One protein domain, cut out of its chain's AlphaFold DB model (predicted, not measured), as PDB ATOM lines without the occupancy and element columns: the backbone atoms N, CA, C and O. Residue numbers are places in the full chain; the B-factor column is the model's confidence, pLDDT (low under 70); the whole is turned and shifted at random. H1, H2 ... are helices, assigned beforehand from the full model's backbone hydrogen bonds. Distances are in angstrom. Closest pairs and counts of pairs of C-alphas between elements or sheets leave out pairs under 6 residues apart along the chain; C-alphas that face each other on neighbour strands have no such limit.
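What this domain is: This is residues 3 to 88 of the 554 residues of the protein "HNHc domain-containing protein" of Rhodococcus kyotonensis (UniProt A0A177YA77). Three helices, H2, H3 and H4, make an up-and-down bundle, and the shorter H1 packs on H2 and H3 on the side away from H4, while ahead of H1 a long loop, residues 3 to 21, reaches away from the helices and folds back on itself near Thr 13. The four helices run nearly side by side, with H1 and H4 at opposite ends of the group and H2 and H3 between them. The printed part has 86 residues, with four named helices in the order H1, H2, H3, H4 and no named strand, and its class is all helix. The whole is compact, with a radius of gyration of the C-alphas of 12.9 A. Its outline is flat, with spans of 40 by 30 by 16 A, and the loop's turn near Thr 13 lies at one end of the length and H4 at the other.

Where its parts are: The printed part begins at Ala 3, with its C-alpha at (140.562, 145.962, 120.281), and residues 3 to 21 hold no named element. Within that stretch residues 9 to 10 pair with residues 16 to 17, antiparallel, in a pairing too short to be named. H1 is residues 22 to 29, starting at C-alpha 22 at (138.694, 151.665, 130.769), and measures 10.3 A from first to last C-alpha. H2 is residues 35 to 48 and measures 20.0 A. H3, residues 54 to 70, is the longest helix by residues, with 17, and measures 24.7 A. H4 is residues 73 to 87, measures 20.6 A and ends at C-alpha 87 at (119.212, 150.660, 134.301). Asp 88 is the last printed residue.

How they stand to each other: H2, H3 and H4 form a bundle that is up and down, each helix running against the one before it in the chain. H2 and H3 are close but not clearly touching, with the C-alphas of His 37 and Ala 68 the closest at 6.3 A; they run opposite ways at a shallow tilt of 26 degrees. H3 and H4 are a helical hairpin: they touch, closest at the C-alphas of Ala 68 and Phe 76, 6.0 A apart, and run opposite ways at a shallow tilt of 22 degrees. H2 and H4 touch with 11 pairs of C-alphas within 8 A, the closest being those of His 37 and Pro 73 at 6.0 A, and they run the same way at a shallow tilt of 16 degrees. H1 touches H3, with the C-alphas of Thr 24 and Ala 65 the closest at 4.9 A; the two run the same way at a shallow tilt of 24 degrees. H1 and H2 are a helical hairpin, running opposite ways at a shallow tilt of 16 degrees. H2 touches H1 with residues 35 to 41 alone, and the closest C-alphas are those of Thr 24 and Gln 38, 7.0 A apart. H1 and H4 are apart. In H1, H2, H3 and H4 every O i to N i+4 pair is within hydrogen-bond range.

The domain as a whole: The two C-alphas farthest apart are those of Thr 13 and His 75, at 41.6 A, and the first and last printed C-alphas, of Ala 3 and Asp 88, are 27.0 A apart. The C-alphas of residues 3 to 21 lie 5 to 26 A from the mean of all C-alphas. The links from H1 to H2, from H2 to H3 and from H3 to H4 are tight, with 5, 5 and 2 residues between the helices. The printed part has no cut. The mean pLDDT of the printed part is 80.1, and 9 residues are under 70: residues 3 to 5, 7, 75, 78 to 79, 82 and 85. The mean pLDDT is 89 for H2 and 73 for H4.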
ATOM      1  N   ALA A   3     139.424 145.032 120.268       59.94
ATOM      2  CA  ALA A   3     140.562 145.962 120.281       59.94
ATOM      3  C   ALA A   3     140.256 147.438 119.915       59.94
ATOM      4  O   ALA A   3     141.145 148.272 120.005       59.94
ATOM      5  N   LYS A   4     139.036 147.786 119.469       64.06
ATOM      6  CA  LYS A   4     138.617 149.191 119.248       64.06
ATOM      7  C   LYS A   4     137.944 149.802 120.491       64.06
ATOM      8  O   LYS A   4     137.764 151.012 120.566       64.06
ATOM      9  N   GLU A   5     137.521 148.952 121.417       65.25
ATOM     10  CA  GLU A   5     136.630 149.267 122.537       65.25
ATOM     11  C   GLU A   5     137.382 149.106 123.868       65.25
ATOM     12  O   GLU A   5     137.351 150.008 124.699       65.25
ATOM     13  N   PHE A   6     138.174 148.031 123.974       72.69
ATOM     14  CA  PHE A   6     139.065 147.680 125.091       72.69
ATOM     15  C   PHE A   6     140.559 147.746 124.709       72.69
ATOM     16  O   PHE A   6     141.372 147.016 125.257       72.69
ATOM     17  N   GLY A   7     140.918 148.505 123.672       68.19
ATOM     18  CA  GLY A   7     142.311 148.671 123.240       68.19
ATOM     19  C   GLY A   7     142.765 150.120 123.356       68.19
ATOM     20  O   GLY A   7     141.933 151.029 123.417       68.19
ATOM     21  N   GLU A   8     144.083 150.329 123.351       70.00
ATOM     22  CA  GLU A   8     144.696 151.659 123.387       70.00
ATOM     23  C   GLU A   8     144.152 152.565 122.270       70.00
ATOM     24  O   GLU A   8     144.051 152.164 121.105       70.00
ATOM     25  N   ARG A   9     143.818 153.812 122.614       77.06
ATOM     26  CA  ARG A   9     143.336 154.821 121.664       77.06
ATOM     27  C   ARG A   9     144.343 155.962 121.564       77.06
ATOM     28  O   ARG A   9     145.117 156.218 122.483       77.06
ATOM     29  N   THR A  10     144.330 156.672 120.442       77.19
ATOM     30  CA  THR A  10     145.205 157.829 120.211       77.19
ATOM     31  C   THR A  10     144.393 158.976 119.623       77.19
ATOM     32  O   THR A  10     143.528 158.758 118.771       77.19
ATOM     33  N   SER A  11     144.642 160.195 120.092       77.88
ATOM     34  CA  SER A  11     144.035 161.415 119.570       77.88
ATOM     35  C   SER A  11     144.640 161.810 118.214       77.88
ATOM     36  O   SER A  11     145.697 161.325 117.804       77.88
ATOM     37  N   LEU A  12     144.007 162.770 117.532       75.81
ATOM     38  CA  LEU A  12     144.552 163.402 116.321       75.81
ATOM     39  C   LEU A  12     145.893 164.128 116.550       75.81
ATOM     40  O   LEU A  12     146.606 164.386 115.584       75.81
ATOM     41  N   THR A  13     146.245 164.448 117.799       78.88
ATOM     42  CA  THR A  13     147.519 165.079 118.184       78.88
ATOM     43  C   THR A  13     148.583 164.073 118.641       78.88
ATOM     44  O   THR A  13     149.682 164.487 119.001       78.88
ATOM     45  N   GLY A  14     148.298 162.765 118.601       76.06
ATOM     46  CA  GLY A  14     149.226 161.709 119.030       76.06
ATOM     47  C   GLY A  14     149.185 161.390 120.530       76.06
ATOM     48  O   GLY A  14     149.976 160.578 121.002       76.06
ATOM     49  N   GLU A  15     148.268 162.000 121.279       77.94
ATOM     50  CA  GLU A  15     148.093 161.768 122.715       77.94
ATOM     51  C   GLU A  15     147.360 160.445 122.970       77.94
ATOM     52  O   GLU A  15     146.402 160.110 122.269       77.94
ATOM     53  N   ARG A  16     147.806 159.672 123.965       72.44
ATOM     54  CA  ARG A  16     147.201 158.383 124.322       72.44
ATOM     55  C   ARG A  16     145.897 158.630 125.086       72.44
ATOM     56  O   ARG A  16     145.901 159.271 126.129       72.44
ATOM     57  N   LEU A  17     144.797 158.119 124.546       71.56
ATOM     58  CA  LEU A  17     143.452 158.212 125.108       71.56
ATOM     59  C   LEU A  17     143.072 156.887 125.768       71.56
ATOM     60  O   LEU A  17     143.454 155.816 125.285       71.56
ATOM     61  N   GLU A  18     142.266 156.956 126.824       70.62
ATOM     62  CA  GLU A  18     141.747 155.754 127.471       70.62
ATOM     63  C   GLU A  18     140.801 154.953 126.545       70.62
ATOM     64  O   GLU A  18     140.170 155.523 125.635       70.62
ATOM     65  N   PRO A  19     140.699 153.624 126.745       77.25
ATOM     66  CA  PRO A  19     139.709 152.772 126.087       77.25
ATOM     67  C   PRO A  19     138.277 153.307 126.252       77.25
ATOM     68  O   PRO A  19     137.996 154.108 127.137       77.25
ATOM     69  N   LEU A  20     137.345 152.871 125.398       74.25
ATOM     70  CA  LEU A  20     135.925 153.236 125.563       74.25
ATOM     71  C   LEU A  20     135.285 152.562 126.781       74.25
ATOM     72  O   LEU A  20     134.239 153.025 127.228       74.25
ATOM     73  N   SER A  21     135.920 151.496 127.271       80.81
ATOM     74  CA  SER A  21     135.654 150.914 128.575       80.81
ATOM     75  C   SER A  21     136.957 150.643 129.322       80.81
ATOM     76  O   SER A  21     137.587 149.598 129.133       80.81
ATOM     77  N   ALA A  22     137.394 151.630 130.107       83.06
ATOM     78  CA  ALA A  22     138.694 151.665 130.769       83.06
ATOM     79  C   ALA A  22     138.847 150.608 131.877       83.06
ATOM     80  O   ALA A  22     139.869 149.923 131.917       83.06
ATOM     81  N   ASP A  23     137.843 150.412 132.736       83.81
ATOM     82  CA  ASP A  23     137.931 149.473 133.863       83.81
ATOM     83  C   ASP A  23     137.831 148.021 133.390       83.81
ATOM     84  O   ASP A  23     138.567 147.147 133.864       83.81
ATOM     85  N   THR A  24     136.980 147.772 132.391       85.50
ATOM     86  CA  THR A  24     136.879 146.449 131.751       85.50
ATOM     87  C   THR A  24     138.141 146.126 130.944       85.50
ATOM     88  O   THR A  24     138.605 144.986 130.959       85.50
ATOM     89  N   SER A  25     138.733 147.121 130.269       85.44
ATOM     90  CA  SER A  25     140.025 146.972 129.585       85.44
ATOM     91  C   SER A  25     141.126 146.608 130.577       85.44
ATOM     92  O   SER A  25     141.793 145.593 130.394       85.44
ATOM     93  N   ARG A  26     141.256 147.367 131.675       84.81
ATOM     94  CA  ARG A  26     142.262 147.140 132.723       84.81
ATOM     95  C   ARG A  26     142.140 145.742 133.335       84.81
ATOM     96  O   ARG A  26     143.133 145.041 133.461       84.81
ATOM     97  N   ALA A  27     140.919 145.283 133.623       83.44
ATOM     98  CA  ALA A  27     140.677 143.921 134.112       83.44
ATOM     99  C   ALA A  27     141.070 142.814 133.110       83.44
ATOM    100  O   ALA A  27     141.418 141.704 133.521       83.44
ATOM    101  N   GLY A  28     141.013 143.105 131.805       84.38
ATOM    102  CA  GLY A  28     141.492 142.218 130.745       84.38
ATOM    103  C   GLY A  28     143.014 142.237 130.582       84.38
ATOM    104  O   GLY A  28     143.613 141.184 130.385       84.38
ATOM    105  N   GLU A  29     143.642 143.409 130.701       83.88
ATOM    106  CA  GLU A  29     145.104 143.578 130.693       83.88
ATOM    107  C   GLU A  29     145.764 142.909 131.911       83.88
ATOM    108  O   GLU A  29     146.792 142.251 131.759       83.88
ATOM    109  N   ASP A  30     145.121 142.976 133.085       83.81
ATOM    110  CA  ASP A  30     145.506 142.237 134.298       83.81
ATOM    111  C   ASP A  30     145.422 140.699 134.117       83.81
ATOM    112  O   ASP A  30     145.864 139.944 134.983       83.81
ATOM    113  N   GLY A  31     144.806 140.211 133.030       82.38
ATOM    114  CA  GLY A  31     144.571 138.787 132.770       82.38
ATOM    115  C   GLY A  31     143.498 138.140 133.654       82.38
ATOM    116  O   GLY A  31     143.353 136.919 133.638       82.38
ATOM    117  N   VAL A  32     142.748 138.936 134.426       83.12
ATOM    118  CA  VAL A  32     141.752 138.446 135.396       83.12
ATOM    119  C   VAL A  32     140.432 138.069 134.717       83.12
ATOM    120  O   VAL A  32     139.749 137.161 135.187       83.12
ATOM    121  N   ILE A  33     140.076 138.722 133.602       86.44
ATOM    122  CA  ILE A  33     138.836 138.441 132.853       86.44
ATOM    123  C   ILE A  33     139.126 137.995 131.415       86.44
ATOM    124  O   ILE A  33     140.043 138.496 130.761       86.44
ATOM    125  N   GLY A  34     138.325 137.056 130.906       87.56
ATOM    126  CA  GLY A  34     138.503 136.478 129.571       87.56
ATOM    127  C   GLY A  34     137.801 137.251 128.448       87.56
ATOM    128  O   GLY A  34     137.022 138.178 128.679       87.56
ATOM    129  N   GLU A  35     138.010 136.809 127.201       87.94
ATOM    130  CA  GLU A  35     137.333 137.390 126.030       87.94
ATOM    131  C   GLU A  35     135.799 137.305 126.152       87.94
ATOM    132  O   GLU A  35     135.081 138.208 125.724       87.94
ATOM    133  N   GLU A  36     135.274 136.245 126.773       88.56
ATOM    134  CA  GLU A  36     133.834 136.058 126.955       88.56
ATOM    135  C   GLU A  36     133.211 137.134 127.861       88.56
ATOM    136  O   GLU A  36     132.191 137.724 127.491       88.56
ATOM    137  N   HIS A  37     133.861 137.476 128.981       87.88
ATOM    138  CA  HIS A  37     133.456 138.593 129.844       87.88
ATOM    139  C   HIS A  37     133.436 139.918 129.071       87.88
ATOM    140  O   HIS A  37     132.429 140.629 129.086       87.88
ATOM    141  N   GLN A  38     134.492 140.214 128.305       89.94
ATOM    142  CA  GLN A  38     134.559 141.412 127.457       89.94
ATOM    143  C   GLN A  38     133.450 141.433 126.388       89.94
ATOM    144  O   GLN A  38     132.866 142.481 126.092       89.94
ATOM    145  N   GLN A  39     133.102 140.277 125.809       90.75
ATOM    146  CA  GLN A  39     131.983 140.170 124.872       90.75
ATOM    147  C   GLN A  39     130.618 140.399 125.543       90.75
ATOM    148  O   GLN A  39     129.725 140.947 124.889       90.75
ATOM    149  N   ILE A  40     130.438 139.994 126.805       88.75
ATOM    150  CA  ILE A  40     129.226 140.264 127.595       88.75
ATOM    151  C   ILE A  40     129.105 141.770 127.866       88.75
ATOM    152  O   ILE A  40     128.082 142.352 127.504       88.75
ATOM    153  N   VAL A  41     130.163 142.424 128.365       89.25
ATOM    154  CA  VAL A  41     130.188 143.885 128.607       89.25
ATOM    155  C   VAL A  41     129.918 144.675 127.320       89.25
ATOM    156  O   VAL A  41     129.076 145.574 127.296       89.25
ATOM    157  N   ARG A  42     130.531 144.286 126.192       90.06
ATOM    158  CA  ARG A  42     130.240 144.906 124.887       90.06
ATOM    159  C   ARG A  42     128.769 144.769 124.482       90.06
ATOM    160  O   ARG A  42     128.187 145.698 123.923       90.06
ATOM    161  N   LYS A  43     128.167 143.589 124.678       90.38
ATOM    162  CA  LYS A  43     126.749 143.354 124.346       90.38
ATOM    163  C   LYS A  43     125.835 144.200 125.237       90.38
ATOM    164  O   LYS A  43     124.893 144.786 124.711       90.38
ATOM    165  N   PHE A  44     126.156 144.306 126.526       89.94
ATOM    166  CA  PHE A  44     125.464 145.149 127.499       89.94
ATOM    167  C   PHE A  44     125.442 146.619 127.054       89.94
ATOM    168  O   PHE A  44     124.370 147.151 126.768       89.94
ATOM    169  N   PHE A  45     126.605 147.252 126.868       88.94
ATOM    170  CA  PHE A  45     126.659 148.679 126.524       88.94
ATOM    171  C   PHE A  45     126.132 149.003 125.126       88.94
ATOM    172  O   PHE A  45     125.630 150.105 124.900       88.94
ATOM    173  N   ARG A  46     126.190 148.049 124.190       88.06
ATOM    174  CA  ARG A  46     125.536 148.180 122.882       88.06
ATOM    175  C   ARG A  46     124.012 148.196 122.995       88.06
ATOM    176  O   ARG A  46     123.382 148.935 122.249       88.06
ATOM    177  N   ARG A  47     123.438 147.373 123.879       85.81
ATOM    178  CA  ARG A  47     121.989 147.320 124.124       85.81
ATOM    179  C   ARG A  47     121.519 148.555 124.900       85.81
ATOM    180  O   ARG A  47     120.497 149.128 124.554       85.81
ATOM    181  N   LEU A  48     122.301 148.990 125.892       84.19
ATOM    182  CA  LEU A  48     121.996 150.163 126.722       84.19
ATOM    183  C   LEU A  48     122.100 151.478 125.928       84.19
ATOM    184  O   LEU A  48     121.386 152.441 126.206       84.19
ATOM    185  N   GLY A  49     122.968 151.521 124.912       82.94
ATOM    186  CA  GLY A  49     123.090 152.655 124.000       82.94
ATOM    187  C   GLY A  49     123.439 153.950 124.736       82.94
ATOM    188  O   GLY A  49     124.418 153.995 125.481       82.94
ATOM    189  N   GLY A  50     122.637 154.990 124.501       79.31
ATOM    190  CA  GLY A  50     122.687 156.278 125.202       79.31
ATOM    191  C   GLY A  50     121.448 156.543 126.063       79.31
ATOM    192  O   GLY A  50     121.042 157.693 126.170       79.31
ATOM    193  N   LYS A  51     120.801 155.491 126.595       76.81
ATOM    194  CA  LYS A  51     119.611 155.618 127.461       76.81
ATOM    195  C   LYS A  51     119.921 156.225 128.834       76.81
ATOM    196  O   LYS A  51     119.055 156.852 129.429       76.81
ATOM    197  N   VAL A  52     121.146 156.023 129.317       80.69
ATOM    198  CA  VAL A  52     121.658 156.547 130.588       80.69
ATOM    199  C   VAL A  52     122.639 157.689 130.339       80.69
ATOM    200  O   VAL A  52     123.270 157.756 129.278       80.69
ATOM    201  N   ASP A  53     122.786 158.569 131.325       82.31
ATOM    202  CA  ASP A  53     123.812 159.606 131.335       82.31
ATOM    203  C   ASP A  53     125.234 159.016 131.476       82.31
ATOM    204  O   ASP A  53     125.428 157.815 131.687       82.31
ATOM    205  N   ILE A  54     126.244 159.877 131.333       81.75
ATOM    206  CA  ILE A  54     127.657 159.475 131.321       81.75
ATOM    207  C   ILE A  54     128.107 158.953 132.697       81.75
ATOM    208  O   ILE A  54     128.791 157.936 132.752       81.75
ATOM    209  N   GLU A  55     127.678 159.577 133.794       81.75
ATOM    210  CA  GLU A  55     128.095 159.197 135.148       81.75
ATOM    211  C   GLU A  55     127.490 157.841 135.548       81.75
ATOM    212  O   GLU A  55     128.190 156.949 136.032       81.75
ATOM    213  N   THR A  56     126.199 157.633 135.272       81.56
ATOM    214  CA  THR A  56     125.539 156.331 135.463       81.56
ATOM    215  C   THR A  56     126.191 155.241 134.608       81.56
ATOM    216  O   THR A  56     126.358 154.109 135.067       81.56
ATOM    217  N   ARG A  57     126.608 155.570 133.376       85.81
ATOM    218  CA  ARG A  57     127.311 154.639 132.482       85.81
ATOM    219  C   ARG A  57     128.685 154.231 133.025       85.81
ATOM    220  O   ARG A  57     129.002 153.044 132.985       85.81
ATOM    221  N   GLU A  58     129.471 155.181 133.525       84.31
ATOM    222  CA  GLU A  58     130.790 154.932 134.126       84.31
ATOM    223  C   GLU A  58     130.669 154.070 135.392       84.31
ATOM    224  O   GLU A  58     131.346 153.050 135.515       84.31
ATOM    225  N   ARG A  59     129.721 154.391 136.285       82.56
ATOM    226  CA  ARG A  59     129.422 153.576 137.479       82.56
ATOM    227  C   ARG A  59     129.017 152.142 137.117       82.56
ATOM    228  O   ARG A  59     129.497 151.193 137.734       82.56
ATOM    229  N   ALA A  60     128.165 151.977 136.102       81.50
ATOM    230  CA  ALA A  60     127.760 150.662 135.610       81.50
ATOM    231  C   ALA A  60     128.940 149.869 135.025       81.50
ATOM    232  O   ALA A  60     128.983 148.647 135.166       81.50
ATOM    233  N   GLU A  61     129.912 150.536 134.395       89.38
ATOM    234  CA  GLU A  61     131.118 149.865 133.916       89.38
ATOM    235  C   GLU A  61     132.003 149.392 135.065       89.38
ATOM    236  O   GLU A  61     132.374 148.219 135.079       89.38
ATOM    237  N   ALA A  62     132.304 150.262 136.031       85.12
ATOM    238  CA  ALA A  62     133.119 149.910 137.190       85.12
ATOM    239  C   ALA A  62     132.530 148.693 137.931       85.12
ATOM    240  O   ALA A  62     133.244 147.738 138.249       85.12
ATOM    241  N   GLN A  63     131.204 148.671 138.110       83.88
ATOM    242  CA  GLN A  63     130.491 147.549 138.720       83.88
ATOM    243  C   GLN A  63     130.552 146.269 137.865       83.88
ATOM    244  O   GLN A  63     130.771 145.184 138.406       83.88
ATOM    245  N   LEU A  64     130.409 146.358 136.537       85.94
ATOM    246  CA  LEU A  64     130.584 145.203 135.644       85.94
ATOM    247  C   LEU A  64     132.022 144.677 135.647       85.94
ATOM    248  O   LEU A  64     132.220 143.463 135.636       85.94
ATOM    249  N   ALA A  65     133.018 145.560 135.680       87.12
ATOM    250  CA  ALA A  65     134.424 145.188 135.744       87.12
ATOM    251  C   ALA A  65     134.756 144.481 137.068       87.12
ATOM    252  O   ALA A  65     135.480 143.488 137.050       87.12
ATOM    253  N   GLN A  66     134.190 144.928 138.195       84.62
ATOM    254  CA  GLN A  66     134.299 144.222 139.474       84.62
ATOM    255  C   GLN A  66     133.621 142.843 139.416       84.62
ATOM    256  O   GLN A  66     134.275 141.829 139.661       84.62
ATOM    257  N   LEU A  67     132.346 142.779 139.016       75.94
ATOM    258  CA  LEU A  67     131.593 141.521 138.927       75.94
ATOM    259  C   LEU A  67     132.255 140.503 137.983       75.94
ATOM    260  O   LEU A  67     132.196 139.303 138.238       75.94
ATOM    261  N   ALA A  68     132.914 140.958 136.914       86.56
ATOM    262  CA  ALA A  68     133.657 140.093 136.001       86.56
ATOM    263  C   ALA A  68     134.921 139.478 136.632       86.56
ATOM    264  O   ALA A  68     135.305 138.380 136.235       86.56
ATOM    265  N   ARG A  69     135.556 140.153 137.607       87.62
ATOM    266  CA  ARG A  69     136.694 139.609 138.375       87.62
ATOM    267  C   ARG A  69     136.253 138.559 139.402       87.62
ATOM    268  O   ARG A  69     137.031 137.670 139.728       87.62
ATOM    269  N   GLU A  70     135.025 138.667 139.909       82.56
ATOM    270  CA  GLU A  70     134.479 137.794 140.960       82.56
ATOM    271  C   GLU A  70     133.702 136.580 140.409       82.56
ATOM    272  O   GLU A  70     133.652 135.533 141.057       82.56
ATOM    273  N   LEU A  71     133.094 136.691 139.220       79.19
ATOM    274  CA  LEU A  71     132.152 135.702 138.679       79.19
ATOM    275  C   LEU A  71     132.628 135.055 137.370       79.19
ATOM    276  O   LEU A  71     133.074 135.719 136.432       79.19
ATOM    277  N   GLY A  72     132.418 133.739 137.249       81.75
ATOM    278  CA  GLY A  72     132.563 133.019 135.976       81.75
ATOM    279  C   GLY A  72     131.532 133.464 134.917       81.75
ATOM    280  O   GLY A  72     130.484 134.000 135.288       81.75
ATOM    281  N   PRO A  73     131.777 133.225 133.609       82.88
ATOM    282  CA  PRO A  73     131.019 133.843 132.512       82.88
ATOM    283  C   PRO A  73     129.493 133.683 132.573       82.88
ATOM    284  O   PRO A  73     128.776 134.653 132.329       82.88
ATOM    285  N   ASP A  74     128.979 132.506 132.942       72.88
ATOM    286  CA  ASP A  74     127.531 132.259 133.036       72.88
ATOM    287  C   ASP A  74     126.863 133.058 134.166       72.88
ATOM    288  O   ASP A  74     125.840 133.715 133.954       72.88
ATOM    289  N   HIS A  75     127.467 133.062 135.358       62.69
ATOM    290  CA  HIS A  75     126.984 133.850 136.496       62.69
ATOM    291  C   HIS A  75     127.138 135.353 136.235       62.69
ATOM    292  O   HIS A  75     126.223 136.129 136.521       62.69
ATOM    293  N   PHE A  76     128.244 135.765 135.609       79.00
ATOM    294  CA  PHE A  76     128.470 137.146 135.192       79.00
ATOM    295  C   PHE A  76     127.420 137.620 134.176       79.00
ATOM    296  O   PHE A  76     126.869 138.709 134.313       79.00
ATOM    297  N   LYS A  77     127.068 136.786 133.192       75.81
ATOM    298  CA  LYS A  77     126.007 137.066 132.214       75.81
ATOM    299  C   LYS A  77     124.638 137.258 132.875       75.81
ATOM    300  O   LYS A  77     123.884 138.128 132.444       75.81
ATOM    301  N   ALA A  78     124.322 136.484 133.916       62.22
ATOM    302  CA  ALA A  78     123.096 136.661 134.695       62.22
ATOM    303  C   ALA A  78     123.113 137.968 135.515       62.22
ATOM    304  O   ALA A  78     122.126 138.706 135.508       62.22
ATOM    305  N   ALA A  79     124.240 138.293 136.158       65.25
ATOM    306  CA  ALA A  79     124.416 139.535 136.913       65.25
ATOM    307  C   ALA A  79     124.342 140.784 136.012       65.25
ATOM    308  O   ALA A  79     123.609 141.724 136.316       65.25
ATOM    309  N   ALA A  80     125.011 140.762 134.855       72.69
ATOM    310  CA  ALA A  80     124.939 141.816 133.845       72.69
ATOM    311  C   ALA A  80     123.524 141.966 133.254       72.69
ATOM    312  O   ALA A  80     123.113 143.076 132.924       72.69
ATOM    313  N   GLY A  81     122.759 140.872 133.153       71.38
ATOM    314  CA  GLY A  81     121.333 140.910 132.823       71.38
ATOM    315  C   GLY A  81     120.527 141.697 133.860       71.38
ATOM    316  O   GLY A  81     119.876 142.671 133.506       71.38
ATOM    317  N   ARG A  82     120.655 141.356 135.151       69.56
ATOM    318  CA  ARG A  82     119.969 142.087 136.232       69.56
ATOM    319  C   ARG A  82     120.346 143.567 136.283       69.56
ATOM    320  O   ARG A  82     119.463 144.400 136.433       69.56
ATOM    321  N   LEU A  83     121.630 143.903 136.131       75.62
ATOM    322  CA  LEU A  83     122.067 145.302 136.091       75.62
ATOM    323  C   LEU A  83     121.448 146.052 134.901       75.62
ATOM    324  O   LEU A  83     121.075 147.212 135.038       75.62
ATOM    325  N   TYR A  84     121.292 145.391 133.750       80.69
ATOM    326  CA  TYR A  84     120.628 145.984 132.589       80.69
ATOM    327  C   TYR A  84     119.164 146.307 132.905       80.69
ATOM    328  O   TYR A  84     118.713 147.418 132.642       80.69
ATOM    329  N   ASP A  85     118.441 145.358 133.500       69.25
ATOM    330  CA  ASP A  85     117.013 145.504 133.804       69.25
ATOM    331  C   ASP A  85     116.746 146.551 134.915       69.25
ATOM    332  O   ASP A  85     115.646 147.095 135.004       69.25
ATOM    333  N   VAL A  86     117.750 146.883 135.738       73.81
ATOM    334  CA  VAL A  86     117.709 148.010 136.695       73.81
ATOM    335  C   VAL A  86     117.966 149.361 136.010       73.81
ATOM    336  O   VAL A  86     117.334 150.350 136.369       73.81
ATOM    337  N   LEU A  87     118.869 149.421 135.023       78.56
ATOM    338  CA  LEU A  87     119.212 150.660 134.301       78.56
ATOM    339  C   LEU A  87     118.229 151.023 133.173       78.56
ATOM    340  O   LEU A  87     118.164 152.184 132.774       78.56
ATOM    341  N   ASP A  88     117.487 150.049 132.648       75.94
ATOM    342  CA  ASP A  88     116.458 150.210 131.611       75.94
ATOM    343  C   ASP A  88     115.102 149.670 132.121       75.94
ATOM    344  O   ASP A  88     114.577 148.703 131.559       75.94
TER     345      ASP A  88